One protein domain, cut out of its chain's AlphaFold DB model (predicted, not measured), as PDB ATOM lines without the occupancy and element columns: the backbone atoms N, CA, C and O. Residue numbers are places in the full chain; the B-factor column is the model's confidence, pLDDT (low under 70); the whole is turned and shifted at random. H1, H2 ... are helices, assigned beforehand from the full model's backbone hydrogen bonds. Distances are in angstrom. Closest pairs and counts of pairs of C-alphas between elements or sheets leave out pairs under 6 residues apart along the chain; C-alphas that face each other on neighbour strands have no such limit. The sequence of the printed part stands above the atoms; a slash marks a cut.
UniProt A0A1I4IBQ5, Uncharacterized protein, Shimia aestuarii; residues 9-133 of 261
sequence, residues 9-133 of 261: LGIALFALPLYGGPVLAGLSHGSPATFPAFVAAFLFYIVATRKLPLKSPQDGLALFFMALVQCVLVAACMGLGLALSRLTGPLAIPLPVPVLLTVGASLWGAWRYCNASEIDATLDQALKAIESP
ATOM      1  N   LEU A   9      14.396 -48.950   0.870       89.31
ATOM      2  CA  LEU A   9      13.928 -48.001   1.875       89.31
ATOM      3  C   LEU A   9      15.086 -47.290   2.598       89.31
ATOM      4  O   LEU A   9      15.022 -46.081   2.802       89.31
ATOM      5  N   GLY A  10      16.148 -48.015   2.963       85.75
ATOM      6  CA  GLY A  10      17.345 -47.432   3.577       85.75
ATOM      7  C   GLY A  10      18.066 -46.458   2.642       85.75
ATOM      8  O   GLY A  10      18.441 -45.365   3.064       85.75
ATOM      9  N   ILE A  11      18.178 -46.822   1.360       87.25
ATOM     10  CA  ILE A  11      18.762 -45.968   0.315       87.25
ATOM     11  C   ILE A  11      17.903 -44.715   0.105       87.25
ATOM     12  O   ILE A  11      18.413 -43.596   0.123       87.25
ATOM     13  N   ALA A  12      16.584 -44.877  -0.024       91.56
ATOM     14  CA  ALA A  12      15.666 -43.755  -0.191       91.56
ATOM     15  C   ALA A  12      15.739 -42.768   0.986       91.56
ATOM     16  O   ALA A  12      15.680 -41.557   0.770       91.56
ATOM     17  N   LEU A  13      15.924 -43.270   2.213       92.75
ATOM     18  CA  LEU A  13      15.977 -42.453   3.424       92.75
ATOM     19  C   LEU A  13      17.145 -41.452   3.432       92.75
ATOM     20  O   LEU A  13      16.976 -40.362   3.971       92.75
ATOM     21  N   PHE A  14      18.298 -41.775   2.828       92.25
ATOM     22  CA  PHE A  14      19.385 -40.792   2.662       92.25
ATOM     23  C   PHE A  14      19.259 -40.009   1.354       92.25
ATOM     24  O   PHE A  14      19.513 -38.804   1.333       92.25
ATOM     25  N   ALA A  15      18.891 -40.679   0.258       93.88
ATOM     26  CA  ALA A  15      18.919 -40.077  -1.067       93.88
ATOM     27  C   ALA A  15      17.881 -38.954  -1.177       93.88
ATOM     28  O   ALA A  15      18.203 -37.853  -1.622       93.88
ATOM     29  N   LEU A  16      16.654 -39.183  -0.701       96.81
ATOM     30  CA  LEU A  16      15.589 -38.181  -0.755       96.81
ATOM     31  C   LEU A  16      15.989 -36.845  -0.114       96.81
ATOM     32  O   LEU A  16      15.849 -35.832  -0.788       96.81
ATOM     33  N   PRO A  17      16.509 -36.777   1.124       96.75
ATOM     34  CA  PRO A  17      16.930 -35.502   1.698       96.75
ATOM     35  C   PRO A  17      18.207 -34.930   1.056       96.75
ATOM     36  O   PRO A  17      18.306 -33.709   0.902       96.75
ATOM     37  N   LEU A  18      19.147 -35.774   0.610       97.06
ATOM     38  CA  LEU A  18      20.370 -35.324  -0.066       97.06
ATOM     39  C   LEU A  18      20.051 -34.595  -1.386       97.06
ATOM     40  O   LEU A  18      20.471 -33.454  -1.577       97.06
ATOM     41  N   TYR A  19      19.252 -35.216  -2.258       97.81
ATOM     42  CA  TYR A  19      18.837 -34.659  -3.553       97.81
ATOM     43  C   TYR A  19      17.646 -33.703  -3.452       97.81
ATOM     44  O   TYR A  19      17.509 -32.781  -4.255       97.81
ATOM     45  N   GLY A  20      16.788 -33.900  -2.456       97.88
ATOM     46  CA  GLY A  20      15.607 -33.082  -2.217       97.88
ATOM     47  C   GLY A  20      15.959 -31.671  -1.776       97.88
ATOM     48  O   GLY A  20      15.287 -30.739  -2.198       97.88
ATOM     49  N   GLY A  21      17.031 -31.471  -1.002       97.75
ATOM     50  CA  GLY A  21      17.454 -30.129  -0.589       97.75
ATOM     51  C   GLY A  21      17.694 -29.169  -1.767       97.75
ATOM     52  O   GLY A  21      17.006 -28.152  -1.850       97.75
ATOM     53  N   PRO A  22      18.568 -29.469  -2.746       98.44
ATOM     54  CA  PRO A  22      18.765 -28.586  -3.896       98.44
ATOM     55  C   PRO A  22      17.488 -28.382  -4.728       98.44
ATOM     56  O   PRO A  22      17.237 -27.269  -5.191       98.44
ATOM     57  N   VAL A  23      16.641 -29.412  -4.869       98.31
ATOM     58  CA  VAL A  23      15.332 -29.284  -5.540       98.31
ATOM     59  C   VAL A  23      14.423 -28.312  -4.785       98.31
ATOM     60  O   VAL A  23      13.870 -27.397  -5.390       98.31
ATOM     61  N   LEU A  24      14.301 -28.449  -3.463       98.00
ATOM     62  CA  LEU A  24      13.500 -27.555  -2.624       98.00
ATOM     63  C   LEU A  24      14.033 -26.119  -2.653       98.00
ATOM     64  O   LEU A  24      13.241 -25.183  -2.686       98.00
ATOM     65  N   ALA A  25      15.356 -25.936  -2.697       97.88
ATOM     66  CA  ALA A  25      15.966 -24.618  -2.842       97.88
ATOM     67  C   ALA A  25      15.645 -23.973  -4.200       97.88
ATOM     68  O   ALA A  25      15.357 -22.779  -4.259       97.88
ATOM     69  N   GLY A  26      15.650 -24.748  -5.291       97.69
ATOM     70  CA  GLY A  26      15.181 -24.276  -6.596       97.69
ATOM     71  C   GLY A  26      13.695 -23.902  -6.572       97.69
ATOM     72  O   GLY A  26      13.310 -22.840  -7.064       97.69
ATOM     73  N   LEU A  27      12.877 -24.740  -5.929       97.94
ATOM     74  CA  LEU A  27      11.431 -24.555  -5.800       97.94
ATOM     75  C   LEU A  27      11.060 -23.292  -5.003       97.94
ATOM     76  O   LEU A  27      10.052 -22.649  -5.293       97.94
ATOM     77  N   SER A  28      11.880 -22.916  -4.019       97.75
ATOM     78  CA  SER A  28      11.691 -21.720  -3.191       97.75
ATOM     79  C   SER A  28      12.331 -20.450  -3.769       97.75
ATOM     80  O   SER A  28      12.400 -19.445  -3.063       97.75
ATOM     81  N   HIS A  29      12.859 -20.486  -5.000       97.00
ATOM     82  CA  HIS A  29      13.691 -19.414  -5.574       97.00
ATOM     83  C   HIS A  29      14.836 -18.984  -4.644       97.00
ATOM     84  O   HIS A  29      15.105 -17.797  -4.449       97.00
ATOM     85  N   GLY A  30      15.497 -19.968  -4.034       94.19
ATOM     86  CA  GLY A  30      16.630 -19.739  -3.154       94.19
ATOM     87  C   GLY A  30      17.757 -18.961  -3.835       94.19
ATOM     88  O   GLY A  30      17.950 -19.025  -5.050       94.19
ATOM     89  N   SER A  31      18.516 -18.218  -3.030       96.31
ATOM     90  CA  SER A  31      19.675 -17.467  -3.512       96.31
ATOM     91  C   SER A  31      20.688 -18.405  -4.185       96.31
ATOM     92  O   SER A  31      21.044 -19.422  -3.586       96.31
ATOM     93  N   PRO A  32      21.252 -18.048  -5.357       96.06
ATOM     94  CA  PRO A  32      22.341 -18.804  -5.984       96.06
ATOM     95  C   PRO A  32      23.551 -19.022  -5.063       96.06
ATOM     96  O   PRO A  32      24.323 -19.954  -5.266       96.06
ATOM     97  N   ALA A  33      23.697 -18.208  -4.012       96.88
ATOM     98  CA  ALA A  33      24.739 -18.356  -3.001       96.88
ATOM     99  C   ALA A  33      24.672 -19.679  -2.210       96.88
ATOM    100  O   ALA A  33      25.659 -20.037  -1.574       96.88
ATOM    101  N   THR A  34      23.560 -20.428  -2.239       97.12
ATOM    102  CA  THR A  34      23.496 -21.767  -1.618       97.12
ATOM    103  C   THR A  34      24.132 -22.859  -2.467       97.12
ATOM    104  O   THR A  34      24.416 -23.936  -1.950       97.12
ATOM    105  N   PHE A  35      24.364 -22.606  -3.758       98.12
ATOM    106  CA  PHE A  35      24.919 -23.594  -4.681       98.12
ATOM    107  C   PHE A  35      26.242 -24.210  -4.179       98.12
ATOM    108  O   PHE A  35      26.322 -25.438  -4.111       98.12
ATOM    109  N   PRO A  36      27.245 -23.426  -3.722       98.12
ATOM    110  CA  PRO A  36      28.490 -23.992  -3.203       98.12
ATOM    111  C   PRO A  36      28.289 -24.863  -1.958       98.12
ATOM    112  O   PRO A  36      29.008 -25.842  -1.787       98.12
ATOM    113  N   ALA A  37      27.307 -24.546  -1.105       97.69
ATOM    114  CA  ALA A  37      27.022 -25.335   0.093       97.69
ATOM    115  C   ALA A  37      26.495 -26.733  -0.265       97.69
ATOM    116  O   ALA A  37      26.930 -27.724   0.319       97.69
ATOM    117  N   PHE A  38      25.614 -26.828  -1.264       98.25
ATOM    118  CA  PHE A  38      25.140 -28.118  -1.767       98.25
ATOM    119  C   PHE A  38      26.264 -28.918  -2.424       98.25
ATOM    120  O   PHE A  38      26.442 -30.087  -2.096       98.25
ATOM    121  N   VAL A  39      27.068 -28.289  -3.286       98.12
ATOM    122  CA  VAL A  39      28.220 -28.956  -3.916       98.12
ATOM    123  C   VAL A  39      29.192 -29.479  -2.858       98.12
ATOM    124  O   VAL A  39      29.618 -30.630  -2.938       98.12
ATOM    125  N   ALA A  40      29.493 -28.681  -1.830       97.88
ATOM    126  CA  ALA A  40      30.349 -29.092  -0.724       97.88
ATOM    127  C   ALA A  40      29.760 -30.273   0.062       97.88
ATOM    128  O   ALA A  40      30.493 -31.200   0.394       97.88
ATOM    129  N   ALA A  41      28.449 -30.284   0.324       97.88
ATOM    130  CA  ALA A  41      27.788 -31.388   1.019       97.88
ATOM    131  C   ALA A  41      27.828 -32.700   0.213       97.88
ATOM    132  O   ALA A  41      28.107 -33.759   0.777       97.88
ATOM    133  N   PHE A  42      27.605 -32.633  -1.102       97.19
ATOM    134  CA  PHE A  42      27.714 -33.785  -2.002       97.19
ATOM    135  C   PHE A  42      29.153 -34.296  -2.112       97.19
ATOM    136  O   PHE A  42      29.393 -35.499  -2.008       97.19
ATOM    137  N   LEU A  43      30.120 -33.388  -2.277       96.56
ATOM    138  CA  LEU A  43      31.538 -33.740  -2.299       96.56
ATOM    139  C   LEU A  43      31.974 -34.384  -0.986       96.56
ATOM    140  O   LEU A  43      32.642 -35.412  -1.015       96.56
ATOM    141  N   PHE A  44      31.563 -33.816   0.149       96.19
ATOM    142  CA  PHE A  44      31.839 -34.378   1.465       96.19
ATOM    143  C   PHE A  44      31.340 -35.822   1.568       96.19
ATOM    144  O   PHE A  44      32.108 -36.694   1.966       96.19
ATOM    145  N   TYR A  45      30.093 -36.085   1.160       95.12
ATOM    146  CA  TYR A  45      29.535 -37.436   1.161       95.12
ATOM    147  C   TYR A  45      30.391 -38.402   0.332       95.12
ATOM    148  O   TYR A  45      30.834 -39.419   0.857       95.12
ATOM    149  N   ILE A  46      30.697 -38.056  -0.924       93.06
ATOM    150  CA  ILE A  46      31.481 -38.915  -1.825       93.06
ATOM    151  C   ILE A  46      32.891 -39.172  -1.292       93.06
ATOM    152  O   ILE A  46      33.363 -40.307  -1.325       93.06
ATOM    153  N   VAL A  47      33.572 -38.138  -0.796       93.12
ATOM    154  CA  VAL A  47      34.923 -38.278  -0.235       93.12
ATOM    155  C   VAL A  47      34.895 -39.188   0.993       93.12
ATOM    156  O   VAL A  47      35.747 -40.069   1.116       93.12
ATOM    157  N   ALA A  48      33.901 -39.018   1.866       92.56
ATOM    158  CA  ALA A  48      33.760 -39.818   3.075       92.56
ATOM    159  C   ALA A  48      33.435 -41.289   2.779       92.56
ATOM    160  O   ALA A  48      33.975 -42.170   3.445       92.56
ATOM    161  N   THR A  49      32.590 -41.576   1.784       91.31
ATOM    162  CA  THR A  49      32.206 -42.957   1.458       91.31
ATOM    163  C   THR A  49      33.212 -43.672   0.567       91.31
ATOM    164  O   THR A  49      33.299 -44.889   0.650       91.31
ATOM    165  N   ARG A  50      33.972 -42.962  -0.279       87.69
ATOM    166  CA  ARG A  50      34.946 -43.581  -1.202       87.69
ATOM    167  C   ARG A  50      36.368 -43.685  -0.654       87.69
ATOM    168  O   ARG A  50      37.201 -44.297  -1.312       87.69
ATOM    169  N   LYS A  51      36.666 -43.075   0.501       86.44
ATOM    170  CA  LYS A  51      38.009 -43.059   1.117       86.44
ATOM    171  C   LYS A  51      39.119 -42.700   0.109       86.44
ATOM    172  O   LYS A  51      40.162 -43.351   0.074       86.44
ATOM    173  N   LEU A  52      38.887 -41.685  -0.731       82.62
ATOM    174  CA  LEU A  52      39.816 -41.321  -1.807       82.62
ATOM    175  C   LEU A  52      41.222 -41.046  -1.242       82.62
ATOM    176  O   LEU A  52      41.361 -40.156  -0.394       82.62
ATOM    177  N   PRO A  53      42.267 -41.769  -1.685       84.06
ATOM    178  CA  PRO A  53      43.629 -41.412  -1.325       84.06
ATOM    179  C   PRO A  53      43.926 -40.051  -1.954       84.06
ATOM    180  O   PRO A  53      43.675 -39.863  -3.127       84.06
ATOM    181  N   LEU A  54      44.421 -39.076  -1.192       87.31
ATOM    182  CA  LEU A  54      44.827 -37.761  -1.721       87.31
ATOM    183  C   LEU A  54      46.354 -37.643  -1.733       87.31
ATOM    184  O   LEU A  54      46.917 -36.634  -1.311       87.31
ATOM    185  N   LYS A  55      47.038 -38.726  -2.118       93.75
ATOM    186  CA  LYS A  55      48.501 -38.828  -2.001       93.75
ATOM    187  C   LYS A  55      49.211 -38.481  -3.304       93.75
ATOM    188  O   LYS A  55      50.369 -38.076  -3.260       93.75
ATOM    189  N   SER A  56      48.540 -38.636  -4.443       93.19
ATOM    190  CA  SER A  56      49.114 -38.398  -5.764       93.19
ATOM    191  C   SER A  56      48.437 -37.225  -6.493       93.19
ATOM    192  O   SER A  56      47.268 -36.919  -6.249       93.19
ATOM    193  N   PRO A  57      49.130 -36.569  -7.444       92.19
ATOM    194  CA  PRO A  57      48.516 -35.567  -8.320       92.19
ATOM    195  C   PRO A  57      47.345 -36.124  -9.146       92.19
ATOM    196  O   PRO A  57      46.402 -35.398  -9.456       92.19
ATOM    197  N   GLN A  58      47.396 -37.417  -9.484       91.69
ATOM    198  CA  GLN A  58      46.337 -38.107 -10.219       91.69
ATOM    199  C   GLN A  58      45.043 -38.189  -9.396       91.69
ATOM    200  O   GLN A  58      43.959 -37.987  -9.943       91.69
ATOM    201  N   ASP A  59      45.155 -38.366  -8.078       89.31
ATOM    202  CA  ASP A  59      44.006 -38.337  -7.167       89.31
ATOM    203  C   ASP A  59      43.343 -36.954  -7.125       89.31
ATOM    204  O   ASP A  59      42.117 -36.833  -7.079       89.31
ATOM    205  N   GLY A  60      44.151 -35.890  -7.197       92.81
ATOM    206  CA  GLY A  60      43.657 -34.516  -7.284       92.81
ATOM    207  C   GLY A  60      42.836 -34.269  -8.552       92.81
ATOM    208  O   GLY A  60      41.786 -33.626  -8.495       92.81
ATOM    209  N   LEU A  61      43.267 -34.827  -9.688       94.31
ATOM    210  CA  LEU A  61      42.517 -34.759 -10.944       94.31
ATOM    211  C   LEU A  61      41.189 -35.523 -10.848       94.31
ATOM    212  O   LEU A  61      40.155 -35.018 -11.288       94.31
ATOM    213  N   ALA A  62      41.193 -36.707 -10.231       90.81
ATOM    214  CA  ALA A  62      39.972 -37.471  -9.991       90.81
ATOM    215  C   ALA A  62      38.984 -36.689  -9.109       90.81
ATOM    216  O   ALA A  62      37.804 -36.584  -9.451       90.81
ATOM    217  N   LEU A  63      39.463 -36.067  -8.025       93.88
ATOM    218  CA  LEU A  63      38.645 -35.215  -7.158       93.88
ATOM    219  C   LEU A  63      38.060 -34.015  -7.919       93.88
ATOM    220  O   LEU A  63      36.889 -33.687  -7.733       93.88
ATOM    221  N   PHE A  64      38.842 -33.386  -8.799       95.81
ATOM    222  CA  PHE A  64      38.369 -32.290  -9.645       95.81
ATOM    223  C   PHE A  64      37.228 -32.728 -10.572       95.81
ATOM    224  O   PHE A  64      36.191 -32.062 -10.629       95.81
ATOM    225  N   PHE A  65      37.370 -33.868 -11.257       95.50
ATOM    226  CA  PHE A  65      36.294 -34.403 -12.096       95.50
ATOM    227  C   PHE A  65      35.053 -34.756 -11.276       95.50
ATOM    228  O   PHE A  65      33.939 -34.441 -11.694       95.50
ATOM    229  N   MET A  66      35.223 -35.339 -10.085       94.00
ATOM    230  CA  MET A  66      34.098 -35.584  -9.180       94.00
ATOM    231  C   MET A  66      33.402 -34.282  -8.785       94.00
ATOM    232  O   MET A  66      32.178 -34.216  -8.851       94.00
ATOM    233  N   ALA A  67      34.152 -33.236  -8.434       96.81
ATOM    234  CA  ALA A  67      33.600 -31.920  -8.120       96.81
ATOM    235  C   ALA A  67      32.804 -31.335  -9.294       96.81
ATOM    236  O   ALA A  67      31.704 -30.826  -9.089       96.81
ATOM    237  N   LEU A  68      33.309 -31.466 -10.523       98.00
ATOM    238  CA  LEU A  68      32.607 -31.023 -11.728       98.00
ATOM    239  C   LEU A  68      31.277 -31.767 -11.915       98.00
ATOM    240  O   LEU A  68      30.252 -31.133 -12.167       98.00
ATOM    241  N   VAL A  69      31.268 -33.088 -11.719       97.00
ATOM    242  CA  VAL A  69      30.036 -33.888 -11.747       97.00
ATOM    243  C   VAL A  69      29.059 -33.432 -10.657       97.00
ATOM    244  O   VAL A  69      27.876 -33.257 -10.948       97.00
ATOM    245  N   GLN A  70      29.530 -33.158  -9.433       96.81
ATOM    246  CA  GLN A  70      28.662 -32.658  -8.357       96.81
ATOM    247  C   GLN A  70      28.081 -31.274  -8.670       96.81
ATOM    248  O   GLN A  70      26.906 -31.034  -8.399       96.81
ATOM    249  N   CYS A  71      28.851 -30.378  -9.295       98.19
ATOM    250  CA  CYS A  71      28.342 -29.088  -9.766       98.19
ATOM    251  C   CYS A  71      27.188 -29.263 -10.762       98.19
ATOM    252  O   CYS A  71      26.150 -28.617 -10.613       98.19
ATOM    253  N   VAL A  72      27.350 -30.146 -11.753       98.19
ATOM    254  CA  VAL A  72      26.306 -30.432 -12.751       98.19
ATOM    255  C   VAL A  72      25.066 -31.030 -12.088       98.19
ATOM    256  O   VAL A  72      23.951 -30.602 -12.375       98.19
ATOM    257  N   LEU A  73      25.250 -31.974 -11.166       97.25
ATOM    258  CA  LEU A  73      24.164 -32.649 -10.460       97.25
ATOM    259  C   LEU A  73      23.353 -31.676  -9.594       97.25
ATOM    260  O   LEU A  73      22.128 -31.629  -9.693       97.25
ATOM    261  N   VAL A  74      24.028 -30.838  -8.799       98.19
ATOM    262  CA  VAL A  74      23.378 -29.801  -7.985       98.19
ATOM    263  C   VAL A  74      22.658 -28.785  -8.873       98.19
ATOM    264  O   VAL A  74      21.518 -28.422  -8.576       98.19
ATOM    265  N   ALA A  75      23.275 -28.359  -9.981       98.31
ATOM    266  CA  ALA A  75      22.650 -27.447 -10.938       98.31
ATOM    267  C   ALA A  75      21.383 -28.060 -11.551       98.31
ATOM    268  O   ALA A  75      20.364 -27.377 -11.652       98.31
ATOM    269  N   ALA A  76      21.419 -29.347 -11.903       98.19
ATOM    270  CA  ALA A  76      20.268 -30.072 -12.425       98.19
ATOM    271  C   ALA A  76      19.142 -30.178 -11.385       98.19
ATOM    272  O   ALA A  76      17.991 -29.891 -11.708       98.19
ATOM    273  N   CYS A  77      19.455 -30.505 -10.127       98.31
ATOM    274  CA  CYS A  77      18.463 -30.563  -9.052       98.31
ATOM    275  C   CYS A  77      17.826 -29.190  -8.771       98.31
ATOM    276  O   CYS A  77      16.602 -29.084  -8.701       98.31
ATOM    277  N   MET A  78      18.625 -28.121  -8.668       98.38
ATOM    278  CA  MET A  78      18.094 -26.760  -8.506       98.38
ATOM    279  C   MET A  78      17.275 -26.320  -9.726       98.38
ATOM    280  O   MET A  78      16.209 -25.726  -9.572       98.38
ATOM    281  N   GLY A  79      17.738 -26.644 -10.937       98.19
ATOM    282  CA  GLY A  79      17.029 -26.372 -12.185       98.19
ATOM    283  C   GLY A  79      15.686 -27.098 -12.269       98.19
ATOM    284  O   GLY A  79      14.697 -26.499 -12.686       98.19
ATOM    285  N   LEU A  80      15.623 -28.347 -11.801       98.31
ATOM    286  CA  LEU A  80      14.381 -29.109 -11.677       98.31
ATOM    287  C   LEU A  80      13.420 -28.445 -10.684       98.31
ATOM    288  O   LEU A  80      12.250 -28.261 -11.004       98.31
ATOM    289  N   GLY A  81      13.914 -28.026  -9.518       97.94
ATOM    290  CA  GLY A  81      13.127 -27.267  -8.543       97.94
ATOM    291  C   GLY A  81      12.543 -25.978  -9.125       97.94
ATOM    292  O   GLY A  81      11.358 -25.700  -8.960       97.94
ATOM    293  N   LEU A  82      13.353 -25.229  -9.876       98.12
ATOM    294  CA  LEU A  82      12.922 -24.017 -10.573       98.12
ATOM    295  C   LEU A  82      11.906 -24.312 -11.690       98.12
ATOM    296  O   LEU A  82      10.994 -23.529 -11.933       98.12
ATOM    297  N   ALA A  83      12.048 -25.431 -12.402       98.06
ATOM    298  CA  ALA A  83      11.064 -25.848 -13.396       98.06
ATOM    299  C   ALA A  83       9.725 -26.202 -12.730       98.06
ATOM    300  O   ALA A  83       8.674 -25.785 -13.213       98.06
ATOM    301  N   LEU A  84       9.765 -26.902 -11.593       98.06
ATOM    302  CA  LEU A  84       8.584 -27.226 -10.795       98.06
ATOM    303  C   LEU A  84       7.918 -25.969 -10.219       98.06
ATOM    304  O   LEU A  84       6.692 -25.883 -10.248       98.06
ATOM    305  N   SER A  85       8.684 -24.955  -9.794       97.88
ATOM    306  CA  SER A  85       8.110 -23.712  -9.245       97.88
ATOM    307  C   SER A  85       7.286 -22.945 -10.275       97.88
ATOM    308  O   SER A  85       6.336 -22.253  -9.915       97.88
ATOM    309  N   ARG A  86       7.592 -23.099 -11.569       97.94
ATOM    310  CA  ARG A  86       6.778 -22.532 -12.654       97.94
ATOM    311  C   ARG A  86       5.421 -23.216 -12.796       97.94
ATOM    312  O   ARG A  86       4.491 -22.583 -13.282       97.94
ATOM    313  N   LEU A  87       5.309 -24.482 -12.392       98.06
ATOM    314  CA  LEU A  87       4.077 -25.267 -12.486       98.06
ATOM    315  C   LEU A  87       3.222 -25.143 -11.222       98.06
ATOM    316  O   LEU A  87       2.006 -25.012 -11.315       98.06
ATOM    317  N   THR A  88       3.847 -25.180 -10.043       98.06
ATOM    318  CA  THR A  88       3.145 -25.212  -8.749       98.06
ATOM    319  C   THR A  88       3.132 -23.869  -8.020       98.06
ATOM    320  O   THR A  88       2.473 -23.738  -6.991       98.06
ATOM    321  N   GLY A  89       3.874 -22.881  -8.520       97.38
ATOM    322  CA  GLY A  89       4.211 -21.662  -7.790       97.38
ATOM    323  C   GLY A  89       5.421 -21.849  -6.859       97.38
ATOM    324  O   GLY A  89       5.808 -22.986  -6.556       97.38
ATOM    325  N   PRO A  90       6.046 -20.742  -6.409       96.94
ATOM    326  CA  PRO A  90       7.170 -20.792  -5.484       96.94
ATOM    327  C   PRO A  90       6.721 -21.254  -4.101       96.94
ATOM    328  O   PRO A  90       5.736 -20.757  -3.551       96.94
ATOM    329  N   LEU A  91       7.476 -22.176  -3.512       96.81
ATOM    330  CA  LEU A  91       7.179 -22.684  -2.180       96.81
ATOM    331  C   LEU A  91       7.858 -21.807  -1.119       96.81
ATOM    332  O   LEU A  91       9.069 -21.591  -1.163       96.81
ATOM    333  N   ALA A  92       7.089 -21.312  -0.149       96.94
ATOM    334  CA  ALA A  92       7.588 -20.450   0.923       96.94
ATOM    335  C   ALA A  92       8.346 -21.256   1.998       96.94
ATOM    336  O   ALA A  92       7.888 -21.395   3.131       96.94
ATOM    337  N   ILE A  93       9.506 -21.809   1.637       96.62
ATOM    338  CA  ILE A  93      10.399 -22.510   2.567       96.62
ATOM    339  C   ILE A  93      11.560 -21.586   2.957       96.62
ATOM    340  O   ILE A  93      12.197 -21.006   2.074       96.62
ATOM    341  N   PRO A  94      11.901 -21.472   4.256       96.81
ATOM    342  CA  PRO A  94      13.119 -20.797   4.679       96.81
ATOM    343  C   PRO A  94      14.361 -21.462   4.071       96.81
ATOM    344  O   PRO A  94      14.587 -22.655   4.262       96.81
ATOM    345  N   LEU A  95      15.207 -20.672   3.409       94.19
ATOM    346  CA  LEU A  95      16.451 -21.116   2.763       94.19
ATOM    347  C   LEU A  95      17.368 -22.020   3.629       94.19
ATOM    348  O   LEU A  95      17.998 -22.917   3.068       94.19
ATOM    349  N   PRO A  96      17.455 -21.864   4.969       97.62
ATOM    350  CA  PRO A  96      18.250 -22.776   5.789       97.62
ATOM    351  C   PRO A  96      17.732 -24.219   5.800       97.62
ATOM    352  O   PRO A  96      18.527 -25.136   5.977       97.62
ATOM    353  N   VAL A  97      16.428 -24.447   5.604       97.56
ATOM    354  CA  VAL A  97      15.829 -25.788   5.700       97.56
ATOM    355  C   VAL A  97      16.369 -26.726   4.611       97.56
ATOM    356  O   VAL A  97      16.894 -27.778   4.974       97.56
ATOM    357  N   PRO A  98      16.343 -26.372   3.308       97.69
ATOM    358  CA  PRO A  98      16.937 -27.212   2.271       97.69
ATOM    359  C   PRO A  98      18.436 -27.473   2.467       97.69
ATOM    360  O   PRO A  98      18.897 -28.588   2.240       97.69
ATOM    361  N   VAL A  99      19.194 -26.468   2.926       98.00
ATOM    362  CA  VAL A  99      20.639 -26.599   3.182       98.00
ATOM    363  C   VAL A  99      20.906 -27.584   4.319       98.00
ATOM    364  O   VAL A  99      21.699 -28.510   4.153       98.00
ATOM    365  N   LEU A 100      20.222 -27.424   5.455       97.88
ATOM    366  CA  LEU A 100      20.357 -28.328   6.597       97.88
ATOM    367  C   LEU A 100      19.909 -29.748   6.253       97.88
ATOM    368  O   LEU A 100      20.514 -30.700   6.736       97.88
ATOM    369  N   LEU A 101      18.898 -29.899   5.394       97.81
ATOM    370  CA  LEU A 101      18.443 -31.199   4.917       97.81
ATOM    371  C   LEU A 101      19.547 -31.933   4.143       97.81
ATOM    372  O   LEU A 101      19.859 -33.079   4.465       97.81
ATOM    373  N   THR A 102      20.194 -31.267   3.179       98.06
ATOM    374  CA  THR A 102      21.295 -31.865   2.407       98.06
ATOM    375  C   THR A 102      22.519 -32.142   3.269       98.06
ATOM    376  O   THR A 102      23.103 -33.215   3.158       98.06
ATOM    377  N   VAL A 103      22.907 -31.202   4.137       98.00
ATOM    378  CA  VAL A 103      24.070 -31.370   5.026       98.00
ATOM    379  C   VAL A 103      23.824 -32.480   6.050       98.00
ATOM    380  O   VAL A 103      24.697 -33.304   6.300       98.00
ATOM    381  N   GLY A 104      22.624 -32.549   6.625       97.75
ATOM    382  CA  GLY A 104      22.246 -33.627   7.535       97.75
ATOM    383  C   GLY A 104      22.266 -34.986   6.840       97.75
ATOM    384  O   GLY A 104      22.816 -35.944   7.380       97.75
ATOM    385  N   ALA A 105      21.737 -35.062   5.615       97.31
ATOM    386  CA  ALA A 105      21.764 -36.279   4.811       97.31
ATOM    387  C   ALA A 105      23.184 -36.699   4.418       97.31
ATOM    388  O   ALA A 105      23.488 -37.889   4.461       97.31
ATOM    389  N   SER A 106      24.066 -35.754   4.073       97.31
ATOM    390  CA  SER A 106      25.452 -36.064   3.718       97.31
ATOM    391  C   SER A 106      26.245 -36.569   4.922       97.31
ATOM    392  O   SER A 106      26.952 -37.565   4.799       97.31
ATOM    393  N   LEU A 107      26.080 -35.953   6.099       97.06
ATOM    394  CA  LEU A 107      26.688 -36.411   7.353       97.06
ATOM    395  C   LEU A 107      26.164 -37.786   7.768       97.06
ATOM    396  O   LEU A 107      26.950 -38.678   8.090       97.06
ATOM    397  N   TRP A 108      24.842 -37.975   7.726       96.12
ATOM    398  CA  TRP A 108      24.228 -39.256   8.056       96.12
ATOM    399  C   TRP A 108      24.670 -40.349   7.086       96.12
ATOM    400  O   TRP A 108      25.113 -41.404   7.527       96.12
ATOM    401  N   GLY A 109      24.619 -40.083   5.780       94.25
ATOM    402  CA  GLY A 109      25.063 -41.005   4.741       94.25
ATOM    403  C   GLY A 109      26.544 -41.355   4.877       94.25
ATOM    404  O   GLY A 109      26.893 -42.531   4.839       94.25
ATOM    405  N   ALA A 110      27.406 -40.367   5.122       94.75
ATOM    406  CA  ALA A 110      28.833 -40.584   5.344       94.75
ATOM    407  C   ALA A 110      29.085 -41.515   6.535       94.75
ATOM    408  O   ALA A 110      29.827 -42.481   6.409       94.75
ATOM    409  N   TRP A 111      28.427 -41.284   7.675       95.12
ATOM    410  CA  TRP A 111      28.533 -42.170   8.839       95.12
ATOM    411  C   TRP A 111      27.954 -43.564   8.570       95.12
ATOM    412  O   TRP A 111      28.500 -44.578   8.999       95.12
ATOM    413  N   ARG A 112      26.830 -43.628   7.855       91.38
ATOM    414  CA  ARG A 112      26.072 -44.858   7.620       91.38
ATOM    415  C   ARG A 112      26.751 -45.797   6.623       91.38
ATOM    416  O   ARG A 112      26.631 -47.015   6.791       91.38
ATOM    417  N   TYR A 113      27.405 -45.225   5.612       90.25
ATOM    418  CA  TYR A 113      27.967 -45.897   4.438       90.25
ATOM    419  C   TYR A 113      29.493 -45.744   4.322       90.25
ATOM    420  O   TYR A 113      30.055 -46.092   3.289       90.25
ATOM    421  N   CYS A 114      30.193 -45.288   5.365       88.50
ATOM    422  CA  CYS A 114      31.662 -45.190   5.361       88.50
ATOM    423  C   CYS A 114      32.375 -46.522   5.076       88.50
ATOM    424  O   CYS A 114      33.489 -46.518   4.559       88.50
ATOM    425  N   ASN A 115      31.736 -47.653   5.390       83.00
ATOM    426  CA  ASN A 115      32.277 -48.991   5.136       83.00
ATOM    427  C   ASN A 115      31.757 -49.601   3.824       83.00
ATOM    428  O   ASN A 115      32.107 -50.726   3.497       83.00
ATOM    429  N   ALA A 116      30.915 -48.897   3.059       79.56
ATOM    430  CA  ALA A 116      30.401 -49.426   1.793       79.56
ATOM    431  C   ALA A 116      31.519 -49.607   0.753       79.56
ATOM    432  O   ALA A 116      31.464 -50.551  -0.026       79.56
ATOM    433  N   SER A 117      32.576 -48.787   0.802       72.12
ATOM    434  CA  SER A 117      33.753 -48.964  -0.060       72.12
ATOM    435  C   SER A 117      34.466 -50.297   0.145       72.12
ATOM    436  O   SER A 117      35.159 -50.751  -0.752       72.12
ATOM    437  N   GLU A 118      34.357 -50.898   1.334       66.69
ATOM    438  CA  GLU A 118      34.937 -52.222   1.588       66.69
ATOM    439  C   GLU A 118      34.154 -53.289   0.828       66.69
ATOM    440  O   GLU A 118      34.763 -54.169   0.241       66.69
ATOM    441  N   ILE A 119      32.830 -53.142   0.733       64.56
ATOM    442  CA  ILE A 119      31.970 -54.043  -0.040       64.56
ATOM    443  C   ILE A 119      32.230 -53.879  -1.537       64.56
ATOM    444  O   ILE A 119      32.404 -54.882  -2.214       64.56
ATOM    445  N   ASP A 120      32.322 -52.646  -2.046       74.75
ATOM    446  CA  ASP A 120      32.666 -52.411  -3.456       74.75
ATOM    447  C   ASP A 120      34.062 -52.962  -3.785       74.75
ATOM    448  O   ASP A 120      34.247 -53.565  -4.832       74.75
ATOM    449  N   ALA A 121      35.037 -52.824  -2.879       69.62
ATOM    450  CA  ALA A 121      36.366 -53.402  -3.065       69.62
ATOM    451  C   ALA A 121      36.345 -54.937  -3.047       69.62
ATOM    452  O   ALA A 121      37.041 -55.558  -3.847       69.62
ATOM    453  N   THR A 122      35.550 -55.552  -2.168       62.47
ATOM    454  CA  THR A 122      35.344 -57.007  -2.147       62.47
ATOM    455  C   THR A 122      34.632 -57.483  -3.414       62.47
ATOM    456  O   THR A 122      35.032 -58.491  -3.985       62.47
ATOM    457  N   LEU A 123      33.634 -56.742  -3.902       67.75
ATOM    458  CA  LEU A 123      32.930 -57.046  -5.148       67.75
ATOM    459  C   LEU A 123      33.837 -56.879  -6.366       67.75
ATOM    460  O   LEU A 123      33.850 -57.764  -7.207       67.75
ATOM    461  N   ASP A 124      34.632 -55.812  -6.448       79.19
ATOM    462  CA  ASP A 124      35.617 -55.615  -7.518       79.19
ATOM    463  C   ASP A 124      36.705 -56.694  -7.485       79.19
ATOM    464  O   ASP A 124      37.200 -57.106  -8.532       79.19
ATOM    465  N   GLN A 125      37.102 -57.166  -6.297       69.56
ATOM    466  CA  GLN A 125      38.016 -58.301  -6.161       69.56
ATOM    467  C   GLN A 125      37.370 -59.601  -6.643       69.56
ATOM    468  O   GLN A 125      38.004 -60.325  -7.406       69.56
ATOM    469  N   ALA A 126      36.118 -59.862  -6.268       70.00
ATOM    470  CA  ALA A 126      35.365 -61.016  -6.750       70.00
ATOM    471  C   ALA A 126      35.151 -60.954  -8.275       70.00
ATOM    472  O   ALA A 126      35.412 -61.927  -8.974       70.00
ATOM    473  N   LEU A 127      34.778 -59.791  -8.818       77.94
ATOM    474  CA  LEU A 127      34.646 -59.550 -10.259       77.94
ATOM    475  C   LEU A 127      35.973 -59.741 -10.982       77.94
ATOM    476  O   LEU A 127      36.000 -60.421 -11.997       77.94
ATOM    477  N   LYS A 128      37.089 -59.219 -10.459       74.81
ATOM    478  CA  LYS A 128      38.415 -59.451 -11.050       74.81
ATOM    479  C   LYS A 128      38.847 -60.911 -10.987       74.81
ATOM    480  O   LYS A 128      39.530 -61.353 -11.909       74.81
ATOM    481  N   ALA A 129      38.474 -61.637  -9.934       68.12
ATOM    482  CA  ALA A 129      38.709 -63.074  -9.842       68.12
ATOM    483  C   ALA A 129      37.929 -63.821 -10.939       68.12
ATOM    484  O   ALA A 129      38.501 -64.667 -11.619       68.12
ATOM    485  N   ILE A 130      36.680 -63.419 -11.196       71.81
ATOM    486  CA  ILE A 130      35.832 -63.983 -12.260       71.81
ATOM    487  C   ILE A 130      36.292 -63.561 -13.667       71.81
ATOM    488  O   ILE A 130      36.239 -64.372 -14.585       71.81
ATOM    489  N   GLU A 131      36.735 -62.313 -13.865       76.00
ATOM    490  CA  GLU A 131      37.219 -61.768 -15.150       76.00
ATOM    491  C   GLU A 131      38.631 -62.240 -15.513       76.00
ATOM    492  O   GLU A 131      39.027 -62.176 -16.679       76.00
ATOM    493  N   SER A 132      39.374 -62.777 -14.541       61.66
ATOM    494  CA  SER A 132      40.690 -63.390 -14.747       61.66
ATOM    495  C   SER A 132      40.652 -64.919 -14.602       61.66
ATOM    496  O   SER A 132      41.550 -65.471 -13.953       61.66
ATOM    497  N   PRO A 133      39.700 -65.645 -15.228       54.25
ATOM    498  CA  PRO A 133      39.568 -67.083 -15.019       54.25
ATOM    499  C   PRO A 133      40.777 -67.848 -15.583       54.25
ATOM    500  O   PRO A 133      40.941 -69.023 -15.321       54.25
TER     501      PRO A 133
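What this domain is: This is residues 9 to 133 of the 261 residues of an uncharacterized protein of Shimia aestuarii (UniProt A0A1I4IBQ5). Three helices, H1, H2 and H4, stand side by side as a small bundle, and the long H3 crosses H1 and H2 on the side away from H4. At one end residues 121 to 133, mostly H5, stick out as an arm. The printed part has 125 residues and five named helices, H1 to H5 in that order; it is all helix. It is elongated, 58 by 35 by 24 A, and only just loose, close to compact, with a radius of gyration of the C-alphas of 17.0 A.

How they stand to each other: Start at H1, residues 9 to 27, which has a kink of 36 degrees near residue 19. H2, residues 32 to 50, is the hub; it forms a hairpin with H1, and they only just touch, with 3 pairs of C-alphas within 8 A, closest at Pro 22 and Phe 38, 6.7 A. H3, residues 57 to 88, touches H2 at a steep tilt of 49 degrees, with the closest C-alphas, Val 39 and Gln 70, 5.8 A apart. H4, residues 96 to 113, touches H1 at a shallow tilt of 26 degrees, opposite ways, with C-alphas Gly 21 and Pro 98 closest at 4.1 A. H5, residues 116 to 131, and H2 touch only at their ends, closest at C-alphas Arg 50 and Ser 117, 5.6 A. Every O i to N i+4 pair is within hydrogen-bond range in H4 and H5; H1 has 11 of 15, H2 13 of 15 and H3 27 of 28.

Where its parts are: Find C-alpha 9 at (13.928, -48.001, 1.875), where H1 begins. H3 runs 46.5 A and H2 28.2 A. H5 ends at C-alpha 131, (37.219, -61.768, -15.150).

The domain as a whole: The printed part has no cut, and no link is long. Of the five helices H5 has the lowest mean pLDDT, 72, and the printed residues under 70 are 118 to 119, 121 to 123, 125, 129 and 132 to 133.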